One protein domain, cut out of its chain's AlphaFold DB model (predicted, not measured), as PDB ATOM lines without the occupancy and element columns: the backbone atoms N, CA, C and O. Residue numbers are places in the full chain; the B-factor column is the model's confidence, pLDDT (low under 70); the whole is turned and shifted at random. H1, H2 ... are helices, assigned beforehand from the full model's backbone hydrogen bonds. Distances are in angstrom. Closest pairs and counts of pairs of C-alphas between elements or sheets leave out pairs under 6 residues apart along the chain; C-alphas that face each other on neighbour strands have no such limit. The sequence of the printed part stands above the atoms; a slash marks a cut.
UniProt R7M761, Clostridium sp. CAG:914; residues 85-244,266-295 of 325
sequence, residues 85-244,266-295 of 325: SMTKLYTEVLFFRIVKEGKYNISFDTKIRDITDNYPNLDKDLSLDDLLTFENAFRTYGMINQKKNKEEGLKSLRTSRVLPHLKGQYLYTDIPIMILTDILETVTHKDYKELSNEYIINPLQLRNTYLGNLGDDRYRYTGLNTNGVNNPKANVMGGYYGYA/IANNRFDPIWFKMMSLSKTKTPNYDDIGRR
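This is residues 85 to 244 and 266 to 295 of the 325 residues of a protein of Clostridium sp. CAG:914 (UniProt R7M761). Look for two helices in the middle, H4 and H1, with H5 packed across both at one side, long loops round much of the rest, and H6 far out. Little structure is regular: eight named helices hold 74 of 190 printed residues, class all helix. The whole is compact, radius of gyration of the C-alphas 16.6 A, spans 45 by 43 by 34 A.

Find C-alpha 85 at (35.068, 37.207, 4.557); H1 runs 25.4 A to residue 101. Then come H2, 112-115; H3, 150-157; H4, 175-188; H5, 192-204; H6, 215-220; H7, 232-236; and H8, 273-279, whose last C-alpha is at (34.296, 18.214, 2.472).

H4, the hub, touches residues 88-95 of H1, closest C-alphas 177 and 88, 6.7 A. It only just touches H2, H3 and H5, 3 C-alpha pairs within 8 A each. H6, H7 and H8 touch no helix. H3, H4, H7 and H8 have every O i to N i+4 pair within hydrogen-bond range; H6 has 0 of 2, and 1 of 3 O i to N i+3.

Residues 245-265 are cut out, C-alphas 244 and 266 being 20.9 A apart; residues 281-291 and 293 are under pLDDT 70.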
ATOM      1  N   SER A  85      34.606  38.330   5.374       91.19
ATOM      2  CA  SER A  85      35.068  37.207   4.557       91.19
ATOM      3  C   SER A  85      34.295  35.900   4.733       91.19
ATOM      4  O   SER A  85      34.403  35.042   3.862       91.19
ATOM      5  N   MET A  86      33.485  35.748   5.782       93.12
ATOM      6  CA  MET A  86      32.600  34.583   5.920       93.12
ATOM      7  C   MET A  86      31.533  34.545   4.812       93.12
ATOM      8  O   MET A  86      30.985  33.486   4.521       93.12
ATOM      9  N   THR A  87      31.313  35.666   4.112       96.12
ATOM     10  CA  THR A  87      30.514  35.731   2.876       96.12
ATOM     11  C   THR A  87      31.015  34.755   1.796       96.12
ATOM     12  O   THR A  87      30.210  34.255   1.016       96.12
ATOM     13  N   LYS A  88      32.316  34.419   1.756       95.12
ATOM     14  CA  LYS A  88      32.863  33.463   0.770       95.12
ATOM     15  C   LYS A  88      32.187  32.096   0.853       95.12
ATOM     16  O   LYS A  88      31.814  31.557  -0.182       95.12
ATOM     17  N   LEU A  89      31.906  31.623   2.070       94.44
ATOM     18  CA  LEU A  89      31.190  30.367   2.290       94.44
ATOM     19  C   LEU A  89      29.775  30.406   1.696       94.44
ATOM     20  O   LEU A  89      29.327  29.424   1.117       94.44
ATOM     21  N   TYR A  90      29.076  31.543   1.777       97.44
ATOM     22  CA  TYR A  90      27.787  31.710   1.097       97.44
ATOM     23  C   TYR A  90      27.938  31.608  -0.423       97.44
ATOM     24  O   TYR A  90      27.121  30.956  -1.065       97.44
ATOM     25  N   THR A  91      28.988  32.196  -0.999       97.88
ATOM     26  CA  THR A  91      29.244  32.117  -2.448       97.88
ATOM     27  C   THR A  91      29.634  30.713  -2.900       97.88
ATOM     28  O   THR A  91      29.175  30.257  -3.945       97.88
ATOM     29  N   GLU A  92      30.433  29.997  -2.110       95.69
ATOM     30  CA  GLU A  92      30.749  28.585  -2.343       95.69
ATOM     31  C   GLU A  92      29.465  27.748  -2.322       95.69
ATOM     32  O   GLU A  92      29.163  27.054  -3.289       95.69
ATOM     33  N   VAL A  93      28.640  27.875  -1.276       96.31
ATOM     34  CA  VAL A  93      27.350  27.171  -1.191       96.31
ATOM     35  C   VAL A  93      26.436  27.538  -2.362       96.31
ATOM     36  O   VAL A  93      25.825  26.647  -2.949       96.31
ATOM     37  N   LEU A  94      26.374  28.814  -2.750       98.00
ATOM     38  CA  LEU A  94      25.619  29.277  -3.914       98.00
ATOM     39  C   LEU A  94      26.072  28.561  -5.191       98.00
ATOM     40  O   LEU A  94      25.239  28.029  -5.923       98.00
ATOM     41  N   PHE A  95      27.381  28.509  -5.446       98.00
ATOM     42  CA  PHE A  95      27.919  27.837  -6.624       98.00
ATOM     43  C   PHE A  95      27.589  26.341  -6.625       98.00
ATOM     44  O   PHE A  95      27.091  25.822  -7.624       98.00
ATOM     45  N   PHE A  96      27.776  25.658  -5.495       97.06
ATOM     46  CA  PHE A  96      27.433  24.242  -5.364       97.06
ATOM     47  C   PHE A  96      25.941  23.990  -5.615       97.06
ATOM     48  O   PHE A  96      25.583  23.036  -6.304       97.06
ATOM     49  N   ARG A  97      25.066  24.862  -5.099       96.81
ATOM     50  CA  ARG A  97      23.615  24.792  -5.317       96.81
ATOM     51  C   ARG A  97      23.262  24.955  -6.797       96.81
ATOM     52  O   ARG A  97      22.481  24.160  -7.313       96.81
ATOM     53  N   ILE A  98      23.874  25.923  -7.479       97.31
ATOM     54  CA  ILE A  98      23.699  26.153  -8.921       97.31
ATOM     55  C   ILE A  98      24.156  24.935  -9.739       97.31
ATOM     56  O   ILE A  98      23.428  24.489 -10.628       97.31
ATOM     57  N   VAL A  99      25.325  24.363  -9.423       96.81
ATOM     58  CA  VAL A  99      25.849  23.164 -10.102       96.81
ATOM     59  C   VAL A  99      24.942  21.958  -9.866       96.81
ATOM     60  O   VAL A  99      24.581  21.276 -10.822       96.81
ATOM     61  N   LYS A 100      24.521  21.714  -8.617       94.75
ATOM     62  CA  LYS A 100      23.592  20.626  -8.277       94.75
ATOM     63  C   LYS A 100      22.272  20.737  -9.037       94.75
ATOM     64  O   LYS A 100      21.698  19.723  -9.420       94.75
ATOM     65  N   GLU A 101      21.763  21.952  -9.211       94.25
ATOM     66  CA  GLU A 101      20.502  22.188  -9.909       94.25
ATOM     67  C   GLU A 101      20.618  22.006 -11.430       94.25
ATOM     68  O   GLU A 101      19.635  21.670 -12.087       94.25
ATOM     69  N   GLY A 102      21.812  22.207 -11.997       94.56
ATOM     70  CA  GLY A 102      22.123  21.889 -13.393       94.56
ATOM     71  C   GLY A 102      21.481  22.811 -14.439       94.56
ATOM     72  O   GLY A 102      21.677  22.600 -15.634       94.56
ATOM     73  N   LYS A 103      20.748  23.856 -14.028       96.19
ATOM     74  CA  LYS A 103      20.004  24.764 -14.928       96.19
ATOM     75  C   LYS A 103      20.865  25.533 -15.931       96.19
ATOM     76  O   LYS A 103      20.366  25.907 -16.986       96.19
ATOM     77  N   TYR A 104      22.124  25.796 -15.593       96.12
ATOM     78  CA  TYR A 104      22.985  26.721 -16.336       96.12
ATOM     79  C   TYR A 104      24.120  26.040 -17.110       96.12
ATOM     80  O   TYR A 104      24.987  26.725 -17.644       96.12
ATOM     81  N   ASN A 105      24.122  24.704 -17.178       93.81
ATOM     82  CA  ASN A 105      25.138  23.917 -17.888       93.81
ATOM     83  C   ASN A 105      26.592  24.271 -17.497       93.81
ATOM     84  O   ASN A 105      27.494  24.290 -18.334       93.81
ATOM     85  N   ILE A 106      26.814  24.562 -16.213       96.88
ATOM     86  CA  ILE A 106      28.145  24.751 -15.628       96.88
ATOM     87  C   ILE A 106      28.415  23.666 -14.590       96.88
ATOM     88  O   ILE A 106      27.507  23.163 -13.931       96.88
ATOM     89  N   SER A 107      29.686  23.326 -14.441       96.69
ATOM     90  CA  SER A 107      30.204  22.352 -13.488       96.69
ATOM     91  C   SER A 107      31.514  22.872 -12.896       96.69
ATOM     92  O   SER A 107      32.051  23.880 -13.356       96.69
ATOM     93  N   PHE A 108      32.058  22.174 -11.903       95.38
ATOM     94  CA  PHE A 108      33.363  22.512 -11.331       95.38
ATOM     95  C   PHE A 108      34.482  22.530 -12.388       95.38
ATOM     96  O   PHE A 108      35.312  23.434 -12.382       95.38
ATOM     97  N   ASP A 109      34.462  21.589 -13.336       96.25
ATOM     98  CA  ASP A 109      35.511  21.437 -14.352       96.25
ATOM     99  C   ASP A 109      35.358  22.392 -15.546       96.25
ATOM    100  O   ASP A 109      36.267  22.491 -16.378       96.25
ATOM    101  N   THR A 110      34.227  23.103 -15.640       97.88
ATOM    102  CA  THR A 110      33.963  24.062 -16.717       97.88
ATOM    103  C   THR A 110      35.061  25.121 -16.742       97.88
ATOM    104  O   THR A 110      35.366  25.740 -15.719       97.88
ATOM    105  N   LYS A 111      35.673  25.335 -17.912       98.19
ATOM    106  CA  LYS A 111      36.747  26.318 -18.069       98.19
ATOM    107  C   LYS A 111      36.165  27.718 -18.144       98.19
ATOM    108  O   LYS A 111      35.162  27.944 -18.814       98.19
ATOM    109  N   ILE A 112      36.822  28.682 -17.502       97.88
ATOM    110  CA  ILE A 112      36.347  30.076 -17.483       97.88
ATOM    111  C   ILE A 112      36.220  30.633 -18.906       97.88
ATOM    112  O   ILE A 112      35.260  31.338 -19.212       97.88
ATOM    113  N   ARG A 113      37.157  30.277 -19.791       97.06
ATOM    114  CA  ARG A 113      37.155  30.725 -21.191       97.06
ATOM    115  C   ARG A 113      36.016  30.150 -22.030       97.06
ATOM    116  O   ARG A 113      35.652  30.771 -23.019       97.06
ATOM    117  N   ASP A 114      35.444  29.017 -21.632       96.81
ATOM    118  CA  ASP A 114      34.278  28.445 -22.318       96.81
ATOM    119  C   ASP A 114      32.995  29.217 -21.968       96.81
ATOM    120  O   ASP A 114      31.981  29.090 -22.650       96.81
ATOM    121  N   ILE A 115      33.042  30.029 -20.905       96.88
ATOM    122  CA  ILE A 115      31.930  30.846 -20.420       96.88
ATOM    123  C   ILE A 115      32.051  32.295 -20.904       96.88
ATOM    124  O   ILE A 115      31.056  32.913 -21.282       96.88
ATOM    125  N   THR A 116      33.249  32.883 -20.825       96.25
ATOM    126  CA  THR A 116      33.437  34.314 -21.085       96.25
ATOM    127  C   THR A 116      34.853  34.680 -21.535       96.25
ATOM    128  O   THR A 116      35.846  34.169 -21.019       96.25
ATOM    129  N   ASP A 117      34.939  35.678 -22.421       96.12
ATOM    130  CA  ASP A 117      36.190  36.327 -22.840       96.12
ATOM    131  C   ASP A 117      36.601  37.503 -21.933       96.12
ATOM    132  O   ASP A 117      37.625  38.152 -22.163       96.12
ATOM    133  N   ASN A 118      35.836  37.787 -20.869       96.56
ATOM    134  CA  ASN A 118      36.093  38.904 -19.951       96.56
ATOM    135  C   ASN A 118      37.443  38.811 -19.216       96.56
ATOM    136  O   ASN A 118      37.903  39.816 -18.682       96.56
ATOM    137  N   TYR A 119      38.080  37.638 -19.187       97.69
ATOM    138  CA  TYR A 119      39.321  37.377 -18.453       97.69
ATOM    139  C   TYR A 119      40.466  36.927 -19.381       97.69
ATOM    140  O   TYR A 119      40.945  35.792 -19.286       97.69
ATOM    141  N   PRO A 120      40.972  37.802 -20.271       96.44
ATOM    142  CA  PRO A 120      41.938  37.417 -21.305       96.44
ATOM    143  C   PRO A 120      43.306  36.980 -20.750       96.44
ATOM    144  O   PRO A 120      44.043  36.260 -21.429       96.44
ATOM    145  N   ASN A 121      43.639  37.397 -19.522       96.50
ATOM    146  CA  ASN A 121      44.926  37.134 -18.868       96.50
ATOM    147  C   ASN A 121      44.935  35.872 -17.985       96.50
ATOM    148  O   ASN A 121      45.985  35.545 -17.430       96.50
ATOM    149  N   LEU A 122      43.797  35.189 -17.815       95.62
ATOM    150  CA  LEU A 122      43.753  33.910 -17.104       95.62
ATOM    151  C   LEU A 122      44.249  32.777 -18.006       95.62
ATOM    152  O   LEU A 122      44.058  32.814 -19.229       95.62
ATOM    153  N   ASP A 123      44.862  31.764 -17.393       93.12
ATOM    154  CA  ASP A 123      45.277  30.545 -18.087       93.12
ATOM    155  C   ASP A 123      44.066  29.888 -18.779       93.12
ATOM    156  O   ASP A 123      42.931  29.968 -18.302       93.12
ATOM    157  N   LYS A 124      44.286  29.259 -19.941       93.62
ATOM    158  CA  LYS A 124      43.197  28.679 -20.752       93.62
ATOM    159  C   LYS A 124      42.507  27.496 -20.079       93.62
ATOM    160  O   LYS A 124      41.344  27.235 -20.354       93.62
ATOM    161  N   ASP A 125      43.248  26.777 -19.252       94.00
ATOM    162  CA  ASP A 125      42.831  25.569 -18.555       94.00
ATOM    163  C   ASP A 125      42.242  25.846 -17.167       94.00
ATOM    164  O   ASP A 125      41.816  24.894 -16.509       94.00
ATOM    165  N   LEU A 126      42.163  27.115 -16.745       94.81
ATOM    166  CA  LEU A 126      41.598  27.484 -15.453       94.81
ATOM    167  C   LEU A 126      40.087  27.205 -15.427       94.81
ATOM    168  O   LEU A 126      39.323  27.695 -16.266       94.81
ATOM    169  N   SER A 127      39.674  26.392 -14.468       96.56
ATOM    170  CA  SER A 127      38.299  25.957 -14.237       96.56
ATOM    171  C   SER A 127      37.608  26.770 -13.145       96.56
ATOM    172  O   SER A 127      38.238  27.577 -12.460       96.56
ATOM    173  N   LEU A 128      36.300  26.566 -12.974       96.38
ATOM    174  CA  LEU A 128      35.573  27.131 -11.833       96.38
ATOM    175  C   LEU A 128      36.056  26.545 -10.501       96.38
ATOM    176  O   LEU A 128      36.051  27.249  -9.497       96.38
ATOM    177  N   ASP A 129      36.526  25.298 -10.499       92.94
ATOM    178  CA  ASP A 129      37.120  24.664  -9.321       92.94
ATOM    179  C   ASP A 129      38.371  25.393  -8.819       92.94
ATOM    180  O   ASP A 129      38.533  25.625  -7.625       92.94
ATOM    181  N   ASP A 130      39.221  25.852  -9.739       91.81
ATOM    182  CA  ASP A 130      40.457  26.575  -9.415       91.81
ATOM    183  C   ASP A 130      40.215  27.912  -8.683       91.81
ATOM    184  O   ASP A 130      41.150  28.495  -8.124       91.81
ATOM    185  N   LEU A 131      38.976  28.422  -8.705       93.50
ATOM    186  CA  LEU A 131      38.554  29.612  -7.964       93.50
ATOM    187  C   LEU A 131      38.137  29.294  -6.520       93.50
ATOM    188  O   LEU A 131      38.113  30.194  -5.684       93.50
ATOM    189  N   LEU A 132      37.801  28.043  -6.218       89.31
ATOM    190  CA  LEU A 132      37.383  27.628  -4.879       89.31
ATOM    191  C   LEU A 132      38.572  27.239  -4.011       89.31
ATOM    192  O   LEU A 132      38.550  27.452  -2.811       89.31
ATOM    193  N   THR A 133      39.619  26.686  -4.611       81.88
ATOM    194  CA  THR A 133      40.688  25.995  -3.880       81.88
ATOM    195  C   THR A 133      41.730  26.915  -3.247       81.88
ATOM    196  O   THR A 133      42.504  26.493  -2.388       81.88
ATOM    197  N   PHE A 134      41.774  28.185  -3.664       82.69
ATOM    198  CA  PHE A 134      42.786  29.172  -3.260       82.69
ATOM    199  C   PHE A 134      44.245  28.718  -3.489       82.69
ATOM    200  O   PHE A 134      45.165  29.330  -2.942       82.69
ATOM    201  N   GLU A 135      44.501  27.710  -4.339       81.19
ATOM    202  CA  GLU A 135      45.864  27.229  -4.660       81.19
ATOM    203  C   GLU A 135      46.574  28.082  -5.726       81.19
ATOM    204  O   GLU A 135      47.655  27.739  -6.213       81.19
ATOM    205  N   ASN A 136      45.962  29.194  -6.126       83.50
ATOM    206  CA  ASN A 136      46.460  30.074  -7.166       83.50
ATOM    207  C   ASN A 136      46.577  31.506  -6.642       83.50
ATOM    208  O   ASN A 136      45.636  32.096  -6.110       83.50
ATOM    209  N   ALA A 137      47.743  32.115  -6.854       87.00
ATOM    210  CA  ALA A 137      47.973  33.504  -6.483       87.00
ATOM    211  C   ALA A 137      47.420  34.468  -7.547       87.00
ATOM    212  O   ALA A 137      48.139  34.882  -8.463       87.00
ATOM    213  N   PHE A 138      46.150  34.853  -7.410       91.12
ATOM    214  CA  PHE A 138      45.502  35.819  -8.301       91.12
ATOM    215  C   PHE A 138      45.923  37.265  -8.011       91.12
ATOM    216  O   PHE A 138      45.964  37.713  -6.859       91.12
ATOM    217  N   ARG A 139      46.186  38.034  -9.073       92.19
ATOM    218  CA  ARG A 139      46.478  39.475  -9.015       92.19
ATOM    219  C   ARG A 139      45.777  40.234 -10.130       92.19
ATOM    220  O   ARG A 139      45.735  39.762 -11.259       92.19
ATOM    221  N   THR A 140      45.340  41.450  -9.820       94.81
ATOM    222  CA  THR A 140      44.801  42.431 -10.770       94.81
ATOM    223  C   THR A 140      45.842  43.492 -11.119       94.81
ATOM    224  O   THR A 140      46.773  43.752 -10.351       94.81
ATOM    225  N   TYR A 141      45.665  44.163 -12.256       92.00
ATOM    226  CA  TYR A 141      46.315  45.439 -12.526       92.00
ATOM    227  C   TYR A 141      45.608  46.554 -11.746       92.00
ATOM    228  O   TYR A 141      44.441  46.882 -11.978       92.00
ATOM    229  N   GLY A 142      46.347  47.140 -10.803       90.19
ATOM    230  CA  GLY A 142      45.837  48.145  -9.878       90.19
ATOM    231  C   GLY A 142      44.998  47.561  -8.739       90.19
ATOM    232  O   GLY A 142      44.671  46.374  -8.706       90.19
ATOM    233  N   MET A 143      44.674  48.424  -7.777       93.00
ATOM    234  CA  MET A 143      43.931  48.057  -6.577       93.00
ATOM    235  C   MET A 143      42.442  48.381  -6.749       93.00
ATOM    236  O   MET A 143      42.084  49.525  -7.032       93.00
ATOM    237  N   ILE A 144      41.569  47.385  -6.570       95.31
ATOM    238  CA  ILE A 144      40.114  47.548  -6.748       95.31
ATOM    239  C   ILE A 144      39.525  48.550  -5.740       95.31
ATOM    240  O   ILE A 144      38.667  49.344  -6.097       95.31
ATOM    241  N   ASN A 145      40.019  48.584  -4.500       94.12
ATOM    242  CA  ASN A 145      39.529  49.506  -3.463       94.12
ATOM    243  C   ASN A 145      39.865  50.981  -3.732       94.12
ATOM    244  O   ASN A 145      39.438  51.837  -2.971       94.12
ATOM    245  N   GLN A 146      40.651  51.275  -4.769       96.25
ATOM    246  CA  GLN A 146      40.969  52.639  -5.198       96.25
ATOM    247  C   GLN A 146      40.144  53.073  -6.421       96.25
ATOM    248  O   GLN A 146      40.381  54.146  -6.971       96.25
ATOM    249  N   LYS A 147      39.222  52.229  -6.898       97.25
ATOM    250  CA  LYS A 147      38.358  52.537  -8.045       97.25
ATOM    251  C   LYS A 147      37.134  53.327  -7.603       97.25
ATOM    252  O   LYS A 147      36.710  53.232  -6.455       97.25
ATOM    253  N   LYS A 148      36.571  54.115  -8.522       95.81
ATOM    254  CA  LYS A 148      35.494  55.059  -8.190       95.81
ATOM    255  C   LYS A 148      34.130  54.395  -8.027       95.81
ATOM    256  O   LYS A 148      33.276  54.925  -7.326       95.81
ATOM    257  N   ASN A 149      33.903  53.283  -8.720       96.25
ATOM    258  CA  ASN A 149      32.609  52.609  -8.794       96.25
ATOM    259  C   ASN A 149      32.768  51.138  -9.222       96.25
ATOM    260  O   ASN A 149      33.863  50.704  -9.601       96.25
ATOM    261  N   LYS A 150      31.656  50.388  -9.196       96.19
ATOM    262  CA  LYS A 150      31.600  48.962  -9.558       96.19
ATOM    263  C   LYS A 150      32.118  48.704 -10.974       96.19
ATOM    264  O   LYS A 150      32.834  47.732 -11.177       96.19
ATOM    265  N   GLU A 151      31.819  49.571 -11.942       97.12
ATOM    266  CA  GLU A 151      32.260  49.401 -13.333       97.12
ATOM    267  C   GLU A 151      33.794  49.437 -13.452       97.12
ATOM    268  O   GLU A 151      34.403  48.547 -14.046       97.12
ATOM    269  N   GLU A 152      34.446  50.432 -12.845       97.50
ATOM    270  CA  GLU A 152      35.910  50.503 -12.796       97.50
ATOM    271  C   GLU A 152      36.524  49.359 -11.971       97.50
ATOM    272  O   GLU A 152      37.600  48.853 -12.310       97.50
ATOM    273  N   GLY A 153      35.837  48.935 -10.904       97.69
ATOM    274  CA  GLY A 153      36.195  47.767 -10.102       97.69
ATOM    275  C   GLY A 153      36.211  46.482 -10.931       97.69
ATOM    276  O   GLY A 153      37.218  45.776 -10.936       97.69
ATOM    277  N   LEU A 154      35.152  46.235 -11.709       97.62
ATOM    278  CA  LEU A 154      35.035  45.104 -12.633       97.62
ATOM    279  C   LEU A 154      36.088  45.157 -13.738       97.62
ATOM    280  O   LEU A 154      36.725  44.145 -14.016       97.62
ATOM    281  N   LYS A 155      36.344  46.333 -14.327       97.44
ATOM    282  CA  LYS A 155      37.431  46.501 -15.309       97.44
ATOM    283  C   LYS A 155      38.780  46.088 -14.722       97.44
ATOM    284  O   LYS A 155      39.550  45.408 -15.390       97.44
ATOM    285  N   SER A 156      39.063  46.456 -13.471       97.94
ATOM    286  CA  SER A 156      40.290  46.046 -12.778       97.94
ATOM    287  C   SER A 156      40.290  44.554 -12.444       97.94
ATOM    288  O   SER A 156      41.288  43.885 -12.706       97.94
ATOM    289  N   LEU A 157      39.177  44.002 -11.956       97.94
ATOM    290  CA  LEU A 157      39.023  42.570 -11.689       97.94
ATOM    291  C   LEU A 157      39.294  41.728 -12.942       97.94
ATOM    292  O   LEU A 157      40.047  40.762 -12.883       97.94
ATOM    293  N   ARG A 158      38.769  42.140 -14.095       97.81
ATOM    294  CA  ARG A 158      38.903  41.457 -15.392       97.81
ATOM    295  C   ARG A 158      40.319  41.455 -15.973       97.81
ATOM    296  O   ARG A 158      40.623  40.702 -16.892       97.81
ATOM    297  N   THR A 159      41.239  42.212 -15.375       97.94
ATOM    298  CA  THR A 159      42.677  42.093 -15.673       97.94
ATOM    299  C   THR A 159      43.371  40.939 -14.943       97.94
ATOM    300  O   THR A 159      44.578  40.761 -15.130       97.94
ATOM    301  N   SER A 160      42.640  40.185 -14.111       97.12
ATOM    302  CA  SER A 160      43.188  39.141 -13.243       97.12
ATOM    303  C   SER A 160      44.068  38.136 -13.978       97.12
ATOM    304  O   SER A 160      43.741  37.679 -15.070       97.12
ATOM    305  N   ARG A 161      45.173  37.768 -13.330       94.94
ATOM    306  CA  ARG A 161      46.118  36.736 -13.766       94.94
ATOM    307  C   ARG A 161      46.604  35.915 -12.577       94.94
ATOM    308  O   ARG A 161      46.688  36.442 -11.463       94.94
ATOM    309  N   VAL A 162      46.987  34.669 -12.827       92.44
ATOM    310  CA  VAL A 162      47.709  33.841 -11.852       92.44
ATOM    311  C   VAL A 162      49.200  34.159 -11.949       92.44
ATOM    312  O   VAL A 162      49.742  34.299 -13.045       92.44
ATOM    313  N   LEU A 163      49.882  34.318 -10.814       89.00
ATOM    314  CA  LEU A 163      51.336  34.484 -10.794       89.00
ATOM    315  C   LEU A 163      52.026  33.125 -11.022       89.00
ATOM    316  O   LEU A 163      51.933  32.268 -10.143       89.00
ATOM    317  N   PRO A 164      52.774  32.916 -12.129       85.06
ATOM    318  CA  PRO A 164      53.282  31.584 -12.482       85.06
ATOM    319  C   PRO A 164      54.195  30.953 -11.422       85.06
ATOM    320  O   PRO A 164      54.134  29.754 -11.179       85.06
ATOM    321  N   HIS A 165      55.011  31.763 -10.741       83.06
ATOM    322  CA  HIS A 165      55.950  31.303  -9.710       83.06
ATOM    323  C   HIS A 165      55.280  30.933  -8.372       83.06
ATOM    324  O   HIS A 165      55.940  30.382  -7.494       83.06
ATOM    325  N   LEU A 166      53.986  31.234  -8.208       79.31
ATOM    326  CA  LEU A 166      53.184  30.902  -7.023       79.31
ATOM    327  C   LEU A 166      52.019  29.957  -7.360       79.31
ATOM    328  O   LEU A 166      51.121  29.780  -6.541       79.31
ATOM    329  N   LYS A 167      52.006  29.363  -8.558       77.50
ATOM    330  CA  LYS A 167      50.991  28.376  -8.946       77.50
ATOM    331  C   LYS A 167      51.095  27.143  -8.034       77.50
ATOM    332  O   LYS A 167      52.199  26.659  -7.781       77.50
ATOM    333  N   GLY A 168      49.964  26.667  -7.514       71.88
ATOM    334  CA  GLY A 168      49.893  25.563  -6.547       71.88
ATOM    335  C   GLY A 168      50.264  25.942  -5.105       71.88
ATOM    336  O   GLY A 168      50.465  25.058  -4.270       71.88
ATOM    337  N   GLN A 169      50.413  27.236  -4.797       75.00
ATOM    338  CA  GLN A 169      50.596  27.719  -3.427       75.00
ATOM    339  C   GLN A 169      49.292  28.307  -2.905       75.00
ATOM    340  O   GLN A 169      48.659  29.117  -3.581       75.00
ATOM    341  N   TYR A 170      48.935  27.951  -1.672       75.25
ATOM    342  CA  TYR A 170      47.797  28.561  -1.002       75.25
ATOM    343  C   TYR A 170      48.037  30.058  -0.799       75.25
ATOM    344  O   TYR A 170      49.004  30.462  -0.145       75.25
ATOM    345  N   LEU A 171      47.141  30.882  -1.338       76.56
ATOM    346  CA  LEU A 171      47.147  32.316  -1.092       76.56
ATOM    347  C   LEU A 171      45.728  32.811  -0.849       76.56
ATOM    348  O   LEU A 171      44.925  32.947  -1.769       76.56
ATOM    349  N   TYR A 172      45.459  33.177   0.399       80.56
ATOM    350  CA  TYR A 172      44.192  33.790   0.761       80.56
ATOM    351  C   TYR A 172      44.036  35.166   0.091       80.56
ATOM    352  O   TYR A 172      44.816  36.093   0.331       80.56
ATOM    353  N   THR A 173      43.023  35.306  -0.762       87.00
ATOM    354  CA  THR A 173      42.704  36.550  -1.472       87.00
ATOM    355  C   THR A 173      41.224  36.604  -1.837       87.00
ATOM    356  O   THR A 173      40.581  35.583  -2.031       87.00
ATOM    357  N   ASP A 174      40.665  37.804  -1.963       92.19
ATOM    358  CA  ASP A 174      39.261  37.992  -2.351       92.19
ATOM    359  C   ASP A 174      39.014  37.723  -3.846       92.19
ATOM    360  O   ASP A 174      37.899  37.399  -4.247       92.19
ATOM    361  N   ILE A 175      40.055  37.864  -4.673       95.31
ATOM    362  CA  ILE A 175      39.960  37.879  -6.138       95.31
ATOM    363  C   ILE A 175      39.291  36.635  -6.750       95.31
ATOM    364  O   ILE A 175      38.399  36.835  -7.567       95.31
ATOM    365  N   PRO A 176      39.645  35.381  -6.411       95.06
ATOM    366  CA  PRO A 176      39.025  34.228  -7.060       95.06
ATOM    367  C   PRO A 176      37.512  34.143  -6.807       95.06
ATOM    368  O   PRO A 176      36.754  33.898  -7.740       95.06
ATOM    369  N   ILE A 177      37.050  34.478  -5.598       96.88
ATOM    370  CA  ILE A 177      35.615  34.534  -5.283       96.88
ATOM    371  C   ILE A 177      34.924  35.715  -5.983       96.88
ATOM    372  O   ILE A 177      33.774  35.598  -6.406       96.88
ATOM    373  N   MET A 178      35.621  36.839  -6.183       97.69
ATOM    374  CA  MET A 178      35.114  37.931  -7.027       97.69
ATOM    375  C   MET A 178      34.932  37.491  -8.484       97.69
ATOM    376  O   MET A 178      33.917  37.823  -9.088       97.69
ATOM    377  N   ILE A 179      35.896  36.749  -9.041       98.12
ATOM    378  CA  ILE A 179      35.811  36.200 -10.403       98.12
ATOM    379  C   ILE A 179      34.640  35.220 -10.496       98.12
ATOM    380  O   ILE A 179      33.838  35.325 -11.418       98.12
ATOM    381  N   LEU A 180      34.501  34.313  -9.521       98.44
ATOM    382  CA  LEU A 180      33.379  33.375  -9.460       98.44
ATOM    383  C   LEU A 180      32.042  34.123  -9.450       98.44
ATOM    384  O   LEU A 180      31.141  33.771 -10.200       98.44
ATOM    385  N   THR A 181      31.938  35.200  -8.669       98.38
ATOM    386  CA  THR A 181      30.736  36.044  -8.626       98.38
ATOM    387  C   THR A 181      30.429  36.668  -9.992       98.38
ATOM    388  O   THR A 181      29.312  36.523 -10.474       98.38
ATOM    389  N   ASP A 182      31.410  37.293 -10.656       98.44
ATOM    390  CA  ASP A 182      31.235  37.896 -11.995       98.44
ATOM    391  C   ASP A 182      30.834  36.849 -13.052       98.44
ATOM    392  O   ASP A 182      29.999  37.117 -13.917       98.44
ATOM    393  N   ILE A 183      31.377  35.630 -12.963       98.38
ATOM    394  CA  ILE A 183      31.004  34.505 -13.832       98.38
ATOM    395  C   ILE A 183      29.563  34.060 -13.573       98.38
ATOM    396  O   ILE A 183      28.808  33.883 -14.527       98.38
ATOM    397  N   LEU A 184      29.163  33.896 -12.310       98.50
ATOM    398  CA  LEU A 184      27.793  33.516 -11.967       98.50
ATOM    399  C   LEU A 184      26.792  34.580 -12.427       98.50
ATOM    400  O   LEU A 184      25.788  34.224 -13.041       98.50
ATOM    401  N   GLU A 185      27.079  35.871 -12.229       98.06
ATOM    402  CA  GLU A 185      26.231  36.954 -12.749       98.06
ATOM    403  C   GLU A 185      26.146  36.912 -14.288       98.06
ATOM    404  O   GLU A 185      25.070  37.086 -14.863       98.06
ATOM    405  N   THR A 186      27.260  36.609 -14.964       96.88
ATOM    406  CA  THR A 186      27.323  36.493 -16.431       96.88
ATOM    407  C   THR A 186      26.472  35.336 -16.956       96.88
ATOM    408  O   THR A 186      25.693  35.527 -17.885       96.88
ATOM    409  N   VAL A 187      26.610  34.145 -16.369       97.38
ATOM    410  CA  VAL A 187      25.931  32.919 -16.821       97.38
ATOM    411  C   VAL A 187      24.442  32.943 -16.500       97.38
ATOM    412  O   VAL A 187      23.624  32.433 -17.265       97.38
ATOM    413  N   THR A 188      24.082  33.497 -15.344       97.81
ATOM    414  CA  THR A 188      22.702  33.449 -14.854       97.81
ATOM    415  C   THR A 188      21.874  34.666 -15.246       97.81
ATOM    416  O   THR A 188      20.647  34.604 -15.152       97.81
ATOM    417  N   HIS A 189      22.531  35.751 -15.671       97.44
ATOM    418  CA  HIS A 189      21.940  37.074 -15.880       97.44
ATOM    419  C   HIS A 189      21.216  37.633 -14.644       97.44
ATOM    420  O   HIS A 189      20.301  38.443 -14.778       97.44
ATOM    421  N   LYS A 190      21.625  37.198 -13.448       98.25
ATOM    422  CA  LYS A 190      21.110  37.637 -12.149       98.25
ATOM    423  C   LYS A 190      22.257  38.172 -11.315       98.25
ATOM    424  O   LYS A 190      23.340  37.591 -11.331       98.25
ATOM    425  N   ASP A 191      22.037  39.254 -10.582       97.44
ATOM    426  CA  ASP A 191      23.070  39.782  -9.698       97.44
ATOM    427  C   ASP A 191      23.293  38.878  -8.465       97.44
ATOM    428  O   ASP A 191      22.487  38.000  -8.134       97.44
ATOM    429  N   TYR A 192      24.405  39.081  -7.753       97.88
ATOM    430  CA  TYR A 192      24.741  38.271  -6.577       97.88
ATOM    431  C   TYR A 192      23.659  38.295  -5.482       97.88
ATOM    432  O   TYR A 192      23.497  37.316  -4.749       97.88
ATOM    433  N   LYS A 193      22.906  39.393  -5.350       96.94
ATOM    434  CA  LYS A 193      21.833  39.511  -4.358       96.94
ATOM    435  C   LYS A 193      20.613  38.702  -4.779       96.94
ATOM    436  O   LYS A 193      20.051  38.004  -3.940       96.94
ATOM    437  N   GLU A 194      20.229  38.751  -6.048       98.00
ATOM    438  CA  GLU A 194      19.171  37.909  -6.615       98.00
ATOM    439  C   GLU A 194      19.504  36.425  -6.442       98.00
ATOM    440  O   GLU A 194      18.691  35.670  -5.906       98.00
ATOM    441  N   LEU A 195      20.730  36.026  -6.790       98.50
ATOM    442  CA  LEU A 195      21.209  34.654  -6.626       98.50
ATOM    443  C   LEU A 195      21.232  34.211  -5.157       98.50
ATOM    444  O   LEU A 195      20.731  33.136  -4.824       98.50
ATOM    445  N   SER A 196      21.760  35.042  -4.254       98.31
ATOM    446  CA  SER A 196      21.774  34.740  -2.814       98.31
ATOM    447  C   SER A 196      20.358  34.581  -2.254       98.31
ATOM    448  O   SER A 196      20.103  33.675  -1.458       98.31
ATOM    449  N   ASN A 197      19.422  35.426  -2.702       98.00
ATOM    450  CA  ASN A 197      18.018  35.345  -2.314       98.00
ATOM    451  C   ASN A 197      17.353  34.056  -2.798       98.00
ATOM    452  O   ASN A 197      16.702  33.365  -2.017       98.00
ATOM    453  N   GLU A 198      17.535  33.716  -4.069       98.19
ATOM    454  CA  GLU A 198      16.908  32.555  -4.698       98.19
ATOM    455  C   GLU A 198      17.433  31.223  -4.154       98.19
ATOM    456  O   GLU A 198      16.644  30.319  -3.887       98.19
ATOM    457  N   TYR A 199      18.748  31.096  -3.965       98.19
ATOM    458  CA  TYR A 199      19.373  29.802  -3.679       98.19
ATOM    459  C   TYR A 199      19.633  29.538  -2.194       98.19
ATOM    460  O   TYR A 199      19.779  28.367  -1.825       98.19
ATOM    461  N   ILE A 200      19.699  30.585  -1.359       98.31
ATOM    462  CA  ILE A 200      20.093  30.474   0.055       98.31
ATOM    463  C   ILE A 200      19.074  31.141   0.984       98.31
ATOM    464  O   ILE A 200      18.443  30.443   1.774       98.31
ATOM    465  N   ILE A 201      18.887  32.461   0.896       98.12
ATOM    466  CA  ILE A 201      18.125  33.224   1.903       98.12
ATOM    467  C   ILE A 201      16.655  32.798   1.929       98.12
ATOM    468  O   ILE A 201      16.152  32.429   2.991       98.12
ATOM    469  N   ASN A 202      15.970  32.767   0.780       98.00
ATOM    470  CA  ASN A 202      14.553  32.394   0.741       98.00
ATOM    471  C   ASN A 202      14.325  30.902   1.050       98.00
ATOM    472  O   ASN A 202      13.462  30.610   1.882       98.00
ATOM    473  N   PRO A 203      15.080  29.941   0.467       97.38
ATOM    474  CA  PRO A 203      14.892  28.520   0.773       97.38
ATOM    475  C   PRO A 203      15.135  28.148   2.238       97.38
ATOM    476  O   PRO A 203      14.508  27.215   2.739       97.38
ATOM    477  N   LEU A 204      16.043  28.854   2.919       97.56
ATOM    478  CA  LEU A 204      16.357  28.626   4.331       97.56
ATOM    479  C   LEU A 204      15.579  29.540   5.282       97.56
ATOM    480  O   LEU A 204      15.666  29.357   6.493       97.56
ATOM    481  N   GLN A 205      14.801  30.485   4.747       97.62
ATOM    482  CA  GLN A 205      14.071  31.500   5.506       97.62
ATOM    483  C   GLN A 205      14.986  32.315   6.437       97.62
ATOM    484  O   GLN A 205      14.652  32.527   7.602       97.62
ATOM    485  N   LEU A 206      16.127  32.777   5.922       97.38
ATOM    486  CA  LEU A 206      17.077  33.611   6.666       97.38
ATOM    487  C   LEU A 206      16.546  35.052   6.774       97.38
ATOM    488  O   LEU A 206      16.865  35.918   5.959       97.38
ATOM    489  N   ARG A 207      15.656  35.296   7.740       95.25
ATOM    490  CA  ARG A 207      14.886  36.551   7.856       95.25
ATOM    491  C   ARG A 207      15.719  37.756   8.285       95.25
ATOM    492  O   ARG A 207      15.282  38.881   8.084       95.25
ATOM    493  N   ASN A 208      16.883  37.513   8.868       95.69
ATOM    494  CA  ASN A 208      17.800  38.504   9.404       95.69
ATOM    495  C   ASN A 208      19.154  38.491   8.672       95.69
ATOM    496  O   ASN A 208      20.175  38.865   9.254       95.69
ATOM    497  N   THR A 209      19.169  38.064   7.407       96.50
ATOM    498  CA  THR A 209      20.353  38.047   6.543       96.50
ATOM    499  C   THR A 209      20.180  39.029   5.395       96.50
ATOM    500  O   THR A 209      19.237  38.946   4.612       96.50
ATOM    501  N   TYR A 210      21.128  39.952   5.259       94.00
ATOM    502  CA  TYR A 210      21.022  41.101   4.371       94.00
ATOM    503  C   TYR A 210      22.257  41.243   3.487       94.00
ATOM    504  O   TYR A 210      23.388  41.003   3.909       94.00
ATOM    505  N   LEU A 211      22.029  41.725   2.264       92.19
ATOM    506  CA  LEU A 211      23.064  42.219   1.360       92.19
ATOM    507  C   LEU A 211      22.790  43.697   1.060       92.19
ATOM    508  O   LEU A 211      21.778  44.050   0.435       92.19
ATOM    509  N   GLY A 212      23.702  44.557   1.520       79.81
ATOM    510  CA  GLY A 212      23.618  46.010   1.373       79.81
ATOM    511  C   GLY A 212      22.895  46.708   2.533       79.81
ATOM    512  O   GLY A 212      23.367  46.680   3.673       79.81
ATOM    513  N   ASN A 213      21.800  47.409   2.223       78.62
ATOM    514  CA  ASN A 213      21.068  48.247   3.178       78.62
ATOM    515  C   ASN A 213      20.242  47.395   4.160       78.62
ATOM    516  O   ASN A 213      19.521  46.496   3.736       78.62
ATOM    517  N   LEU A 214      20.337  47.722   5.450       85.62
ATOM    518  CA  LEU A 214      19.605  47.083   6.547       85.62
ATOM    519  C   LEU A 214      18.203  47.670   6.779       85.62
ATOM    520  O   LEU A 214      17.441  47.130   7.568       85.62
ATOM    521  N   GLY A 215      17.859  48.786   6.130       85.06
ATOM    522  CA  GLY A 215      16.577  49.455   6.344       85.06
ATOM    523  C   GLY A 215      16.391  49.860   7.808       85.06
ATOM    524  O   GLY A 215      17.264  50.513   8.391       85.06
ATOM    525  N   ASP A 216      15.260  49.464   8.388       85.69
ATOM    526  CA  ASP A 216      14.925  49.734   9.788       85.69
ATOM    527  C   ASP A 216      15.743  48.879  10.767       85.69
ATOM    528  O   ASP A 216      15.996  49.310  11.889       85.69
ATOM    529  N   ASP A 217      16.298  47.743  10.336       88.00
ATOM    530  CA  ASP A 217      17.108  46.871  11.197       88.00
ATOM    531  C   ASP A 217      18.513  47.426  11.481       88.00
ATOM    532  O   ASP A 217      19.283  46.852  12.254       88.00
ATOM    533  N   ARG A 218      18.854  48.597  10.926       85.06
ATOM    534  CA  ARG A 218      20.117  49.301  11.201       85.06
ATOM    535  C   ARG A 218      20.364  49.563  12.693       85.06
ATOM    536  O   ARG A 218      21.515  49.715  13.084       85.06
ATOM    537  N   TYR A 219      19.318  49.618  13.523       86.31
ATOM    538  CA  TYR A 219      19.432  49.813  14.979       86.31
ATOM    539  C   TYR A 219      19.888  48.558  15.740       86.31
ATOM    540  O   TYR A 219      20.169  48.631  16.942       86.31
ATOM    541  N   ARG A 220      19.937  47.406  15.062       88.94
ATOM    542  CA  ARG A 220      20.513  46.157  15.577       88.94
ATOM    543  C   ARG A 220      21.931  45.907  15.064       88.94
ATOM    544  O   ARG A 220      22.504  44.872  15.370       88.94
ATOM    545  N   TYR A 221      22.468  46.794  14.227       87.25
ATOM    546  CA  TYR A 221      23.765  46.587  13.594       87.25
ATOM    547  C   TYR A 221      24.917  46.943  14.526       87.25
ATOM    548  O   TYR A 221      25.075  48.104  14.912       87.25
ATOM    549  N   THR A 222      25.771  45.961  14.790       80.94
ATOM    550  CA  THR A 222      26.994  46.130  15.574       80.94
ATOM    551  C   THR A 222      28.158  46.418  14.628       80.94
ATOM    552  O   THR A 222      28.953  45.550  14.272       80.94
ATOM    553  N   GLY A 223      28.229  47.665  14.153       76.31
ATOM    554  CA  GLY A 223      29.319  48.130  13.299       76.31
ATOM    555  C   GLY A 223      29.270  49.626  12.993       76.31
ATOM    556  O   GLY A 223      28.216  50.259  13.005       76.31
ATOM    557  N   LEU A 224      30.432  50.201  12.676       72.00
ATOM    558  CA  LEU A 224      30.589  51.651  12.493       72.00
ATOM    559  C   LEU A 224      29.994  52.175  11.175       72.00
ATOM    560  O   LEU A 224      29.632  53.345  11.078       72.00
ATOM    561  N   ASN A 225      29.896  51.327  10.150       75.94
ATOM    562  CA  ASN A 225      29.415  51.712   8.824       75.94
ATOM    563  C   ASN A 225      28.065  51.055   8.505       75.94
ATOM    564  O   ASN A 225      28.011  49.983   7.907       75.94
ATOM    565  N   THR A 226      26.965  51.698   8.894       72.00
ATOM    566  CA  THR A 226      25.600  51.201   8.634       72.00
ATOM    567  C   THR A 226      25.232  51.223   7.146       72.00
ATOM    568  O   THR A 226      24.544  50.321   6.668       72.00
ATOM    569  N   ASN A 227      25.736  52.214   6.402       73.19
ATOM    570  CA  ASN A 227      25.419  52.450   4.986       73.19
ATOM    571  C   ASN A 227      26.340  51.708   4.005       73.19
ATOM    572  O   ASN A 227      26.166  51.809   2.792       73.19
ATOM    573  N   GLY A 228      27.323  50.973   4.513       82.38
ATOM    574  CA  GLY A 228      28.256  50.190   3.718       82.38
ATOM    575  C   GLY A 228      28.698  48.955   4.479       82.38
ATOM    576  O   GLY A 228      27.978  48.451   5.338       82.38
ATOM    577  N   VAL A 229      29.873  48.453   4.138       87.75
ATOM    578  CA  VAL A 229      30.484  47.281   4.768       87.75
ATOM    579  C   VAL A 229      31.909  47.603   5.185       87.75
ATOM    580  O   VAL A 229      32.511  48.577   4.720       87.75
ATOM    581  N   ASN A 230      32.469  46.782   6.062       84.50
ATOM    582  CA  ASN A 230      33.819  46.961   6.584       84.50
ATOM    583  C   ASN A 230      34.881  46.788   5.488       84.50
ATOM    584  O   ASN A 230      35.970  47.349   5.577       84.50
ATOM    585  N   ASN A 231      34.576  46.035   4.423       89.44
ATOM    586  CA  ASN A 231      35.512  45.774   3.335       89.44
ATOM    587  C   ASN A 231      35.532  46.916   2.290       89.44
ATOM    588  O   ASN A 231      34.556  47.089   1.553       89.44
ATOM    589  N   PRO A 232      36.657  47.640   2.107       89.94
ATOM    590  CA  PRO A 232      36.713  48.778   1.184       89.94
ATOM    591  C   PRO A 232      36.510  48.407  -0.288       89.94
ATOM    592  O   PRO A 232      35.882  49.159  -1.029       89.94
ATOM    593  N   LYS A 233      37.005  47.238  -0.725       93.50
ATOM    594  CA  LYS A 233      36.750  46.760  -2.092       93.50
ATOM    595  C   LYS A 233      35.248  46.516  -2.294       93.50
ATOM    596  O   LYS A 233      34.740  46.796  -3.369       93.50
ATOM    597  N   ALA A 234      34.527  46.051  -1.270       93.12
ATOM    598  CA  ALA A 234      33.125  45.674  -1.425       93.12
ATOM    599  C   ALA A 234      32.257  46.923  -1.526       93.12
ATOM    600  O   ALA A 234      31.355  46.959  -2.355       93.12
ATOM    601  N   ASN A 235      32.602  47.984  -0.787       92.38
ATOM    602  CA  ASN A 235      31.987  49.302  -0.956       92.38
ATOM    603  C   ASN A 235      32.117  49.815  -2.401       92.38
ATOM    604  O   ASN A 235      31.129  50.279  -2.963       92.38
ATOM    605  N   VAL A 236      33.283  49.654  -3.043       94.88
ATOM    606  CA  VAL A 236      33.455  49.980  -4.476       94.88
ATOM    607  C   VAL A 236      32.537  49.131  -5.362       94.88
ATOM    608  O   VAL A 236      31.963  49.642  -6.320       94.88
ATOM    609  N   MET A 237      32.366  47.850  -5.032       94.88
ATOM    610  CA  MET A 237      31.533  46.909  -5.789       94.88
ATOM    611  C   MET A 237      30.022  47.036  -5.513       94.88
ATOM    612  O   MET A 237      29.252  46.220  -6.013       94.88
ATOM    613  N   GLY A 238      29.579  48.057  -4.769       90.94
ATOM    614  CA  GLY A 238      28.160  48.305  -4.467       90.94
ATOM    615  C   GLY A 238      27.705  47.849  -3.077       90.94
ATOM    616  O   GLY A 238      26.510  47.801  -2.806       90.94
ATOM    617  N   GLY A 239      28.641  47.518  -2.188       92.06
ATOM    618  CA  GLY A 239      28.392  47.100  -0.806       92.06
ATOM    619  C   GLY A 239      28.356  45.583  -0.600       92.06
ATOM    620  O   GLY A 239      28.441  45.136   0.535       92.06
ATOM    621  N   TYR A 240      28.284  44.783  -1.666       94.12
ATOM    622  CA  TYR A 240      28.337  43.320  -1.614       94.12
ATOM    623  C   TYR A 240      28.853  42.753  -2.940       94.12
ATOM    624  O   TYR A 240      28.490  43.256  -4.001       94.12
ATOM    625  N   TYR A 241      29.708  41.723  -2.897       95.88
ATOM    626  CA  TYR A 241      30.185  41.057  -4.123       95.88
ATOM    627  C   TYR A 241      30.802  39.668  -3.880       95.88
ATOM    628  O   TYR A 241      31.963  39.431  -4.200       95.88
ATOM    629  N   GLY A 242      30.062  38.765  -3.234       95.44
ATOM    630  CA  GLY A 242      30.440  37.359  -3.031       95.44
ATOM    631  C   GLY A 242      31.536  37.064  -2.002       95.44
ATOM    632  O   GLY A 242      31.415  36.164  -1.179       95.44
ATOM    633  N   TYR A 243      32.609  37.843  -1.960       94.75
ATOM    634  CA  TYR A 243      33.677  37.627  -0.976       94.75
ATOM    635  C   TYR A 243      33.461  38.403   0.333       94.75
ATOM    636  O   TYR A 243      34.160  38.134   1.314       94.75
ATOM    637  N   ALA A 244      32.560  39.391   0.317       94.56
ATOM    638  CA  ALA A 244      32.151  40.223   1.444       94.56
ATOM    639  C   ALA A 244      30.785  40.879   1.174       94.56
ATOM    640  O   ALA A 244      30.384  41.049   0.016       94.56
ATOM    641  N   ILE A 266      22.903  20.993  -0.403       92.62
ATOM    642  CA  ILE A 266      24.102  21.125  -1.258       92.62
ATOM    643  C   ILE A 266      24.316  19.911  -2.151       92.62
ATOM    644  O   ILE A 266      24.697  20.053  -3.306       92.62
ATOM    645  N   ALA A 267      24.052  18.725  -1.618       90.44
ATOM    646  CA  ALA A 267      24.226  17.449  -2.291       90.44
ATOM    647  C   ALA A 267      22.995  16.579  -2.020       90.44
ATOM    648  O   ALA A 267      22.237  16.871  -1.095       90.44
ATOM    649  N   ASN A 268      22.734  15.542  -2.818       89.38
ATOM    650  CA  ASN A 268      21.543  14.713  -2.588       89.38
ATOM    651  C   ASN A 268      21.617  13.967  -1.254       89.38
ATOM    652  O   ASN A 268      20.611  13.854  -0.559       89.38
ATOM    653  N   ASN A 269      22.810  13.500  -0.898       88.81
ATOM    654  CA  ASN A 269      23.133  12.929   0.400       88.81
ATOM    655  C   ASN A 269      24.653  12.964   0.631       88.81
ATOM    656  O   ASN A 269      25.416  13.348  -0.257       88.81
ATOM    657  N   ARG A 270      25.106  12.498   1.797       85.50
ATOM    658  CA  ARG A 270      26.536  12.421   2.166       85.50
ATOM    659  C   ARG A 270      27.431  11.513   1.296       85.50
ATOM    660  O   ARG A 270      28.629  11.441   1.548       85.50
ATOM    661  N   PHE A 271      26.875  10.772   0.339       87.81
ATOM    662  CA  PHE A 271      27.614   9.917  -0.602       87.81
ATOM    663  C   PHE A 271      27.661  10.497  -2.024       87.81
ATOM    664  O   PHE A 271      28.218   9.882  -2.930       87.81
ATOM    665  N   ASP A 272      27.066  11.669  -2.233       89.94
ATOM    666  CA  ASP A 272      27.095  12.387  -3.501       89.94
ATOM    667  C   ASP A 272      28.516  12.942  -3.772       89.94
ATOM    668  O   ASP A 272      29.139  13.490  -2.858       89.94
ATOM    669  N   PRO A 273      29.063  12.844  -5.000       89.12
ATOM    670  CA  PRO A 273      30.358  13.437  -5.350       89.12
ATOM    671  C   PRO A 273      30.496  14.922  -4.979       89.12
ATOM    672  O   PRO A 273      31.573  15.355  -4.569       89.12
ATOM    673  N   ILE A 274      29.404  15.691  -5.059       88.75
ATOM    674  CA  ILE A 274      29.367  17.101  -4.655       88.75
ATOM    675  C   ILE A 274      29.649  17.239  -3.152       88.75
ATOM    676  O   ILE A 274      30.373  18.144  -2.739       88.75
ATOM    677  N   TRP A 275      29.133  16.318  -2.331       87.81
ATOM    678  CA  TRP A 275      29.417  16.290  -0.896       87.81
ATOM    679  C   TRP A 275      30.901  16.060  -0.622       87.81
ATOM    680  O   TRP A 275      31.509  16.793   0.157       87.81
ATOM    681  N   PHE A 276      31.503  15.073  -1.290       86.94
ATOM    682  CA  PHE A 276      32.924  14.780  -1.114       86.94
ATOM    683  C   PHE A 276      33.804  15.967  -1.485       86.94
ATOM    684  O   PHE A 276      34.757  16.237  -0.767       86.94
ATOM    685  N   LYS A 277      33.450  16.700  -2.543       86.75
ATOM    686  CA  LYS A 277      34.167  17.907  -2.957       86.75
ATOM    687  C   LYS A 277      34.042  19.054  -1.954       86.75
ATOM    688  O   LYS A 277      35.018  19.728  -1.664       86.75
ATOM    689  N   MET A 278      32.849  19.265  -1.396       83.94
ATOM    690  CA  MET A 278      32.640  20.267  -0.345       83.94
ATOM    691  C   MET A 278      33.460  19.936   0.905       83.94
ATOM    692  O   MET A 278      33.851  20.845   1.618       83.94
ATOM    693  N   MET A 279      33.691  18.657   1.209       82.94
ATOM    694  CA  MET A 279      34.296  18.214   2.472       82.94
ATOM    695  C   MET A 279      35.750  17.739   2.338       82.94
ATOM    696  O   MET A 279      36.330  17.275   3.325       82.94
ATOM    697  N   SER A 280      36.340  17.799   1.144       79.75
ATOM    698  CA  SER A 280      37.684  17.283   0.901       79.75
ATOM    699  C   SER A 280      38.762  18.224   1.438       79.75
ATOM    700  O   SER A 280      38.599  19.440   1.494       79.75
ATOM    701  N   LEU A 281      39.866  17.643   1.912       66.69
ATOM    702  CA  LEU A 281      40.995  18.394   2.462       66.69
ATOM    703  C   LEU A 281      41.885  18.924   1.342       66.69
ATOM    704  O   LEU A 281      42.165  18.172   0.411       66.69
ATOM    705  N   SER A 282      42.412  20.140   1.528       68.88
ATOM    706  CA  SER A 282      43.299  20.788   0.567       68.88
ATOM    707  C   SER A 282      44.502  19.910   0.261       68.88
ATOM    708  O   SER A 282      45.146  19.382   1.174       68.88
ATOM    709  N   LYS A 283      44.864  19.815  -1.019       67.38
ATOM    710  CA  LYS A 283      46.148  19.238  -1.442       67.38
ATOM    711  C   LYS A 283      47.293  20.257  -1.408       67.38
ATOM    712  O   LYS A 283      48.443  19.879  -1.657       67.38
ATOM    713  N   THR A 284      47.017  21.525  -1.083       63.59
ATOM    714  CA  THR A 284      48.050  22.557  -0.949       63.59
ATOM    715  C   THR A 284      49.071  22.234   0.137       63.59
ATOM    716  O   THR A 284      48.819  21.539   1.118       63.59
ATOM    717  N   LYS A 285      50.263  22.824  -0.004       57.25
ATOM    718  CA  LYS A 285      51.372  22.683   0.953       57.25
ATOM    719  C   LYS A 285      51.097  23.293   2.344       57.25
ATOM    720  O   LYS A 285      51.969  23.211   3.205       57.25
ATOM    721  N   THR A 286      49.935  23.904   2.582       59.53
ATOM    722  CA  THR A 286      49.541  24.481   3.879       59.53
ATOM    723  C   THR A 286      48.586  23.544   4.633       59.53
ATOM    724  O   THR A 286      47.454  23.356   4.198       59.53
ATOM    725  N   PRO A 287      48.985  22.985   5.791       55.31
ATOM    726  CA  PRO A 287      48.375  21.771   6.352       55.31
ATOM    727  C   PRO A 287      47.005  21.936   7.039       55.31
ATOM    728  O   PRO A 287      46.483  20.954   7.564       55.31
ATOM    729  N   ASN A 288      46.424  23.138   7.073       65.50
ATOM    730  CA  ASN A 288      45.251  23.444   7.905       65.50
ATOM    731  C   ASN A 288      44.068  24.030   7.116       65.50
ATOM    732  O   ASN A 288      43.230  24.703   7.711       65.50
ATOM    733  N   TYR A 289      43.999  23.824   5.800       65.88
ATOM    734  CA  TYR A 289      42.878  24.269   4.966       65.88
ATOM    735  C   TYR A 289      42.262  23.104   4.191       65.88
ATOM    736  O   TYR A 289      42.894  22.066   3.995       65.88
ATOM    737  N   ASP A 290      41.012  23.269   3.780       67.88
ATOM    738  CA  ASP A 290      40.289  22.330   2.933       67.88
ATOM    739  C   ASP A 290      40.318  22.722   1.453       67.88
ATOM    740  O   ASP A 290      40.847  23.777   1.099       67.88
ATOM    741  N   ASP A 291      39.796  21.853   0.587       69.38
ATOM    742  CA  ASP A 291      39.836  22.025  -0.871       69.38
ATOM    743  C   ASP A 291      39.054  23.250  -1.357       69.38
ATOM    744  O   ASP A 291      39.141  23.579  -2.533       69.38
ATOM    745  N   ILE A 292      38.309  23.939  -0.490       70.69
ATOM    746  CA  ILE A 292      37.605  25.176  -0.833       70.69
ATOM    747  C   ILE A 292      38.053  26.367   0.034       70.69
ATOM    748  O   ILE A 292      37.361  27.373   0.141       70.69
ATOM    749  N   GLY A 293      39.232  26.277   0.664       60.81
ATOM    750  CA  GLY A 293      39.864  27.392   1.376       60.81
ATOM    751  C   GLY A 293      39.344  27.665   2.787       60.81
ATOM    752  O   GLY A 293      39.657  28.709   3.369       60.81
ATOM    753  N   ARG A 294      38.598  26.736   3.390       72.50
ATOM    754  CA  ARG A 294      38.162  26.836   4.789       72.50
ATOM    755  C   ARG A 294      39.234  26.265   5.696       72.50
ATOM    756  O   ARG A 294      39.797  25.202   5.444       72.50
ATOM    757  N   ARG A 295      39.526  26.967   6.789       71.94
ATOM    758  CA  ARG A 295      40.495  26.483   7.772       71.94
ATOM    759  C   ARG A 295      39.911  25.274   8.506       71.94
ATOM    760  O   ARG A 295      38.893  25.404   9.182       71.94
TER     761      ARG A 295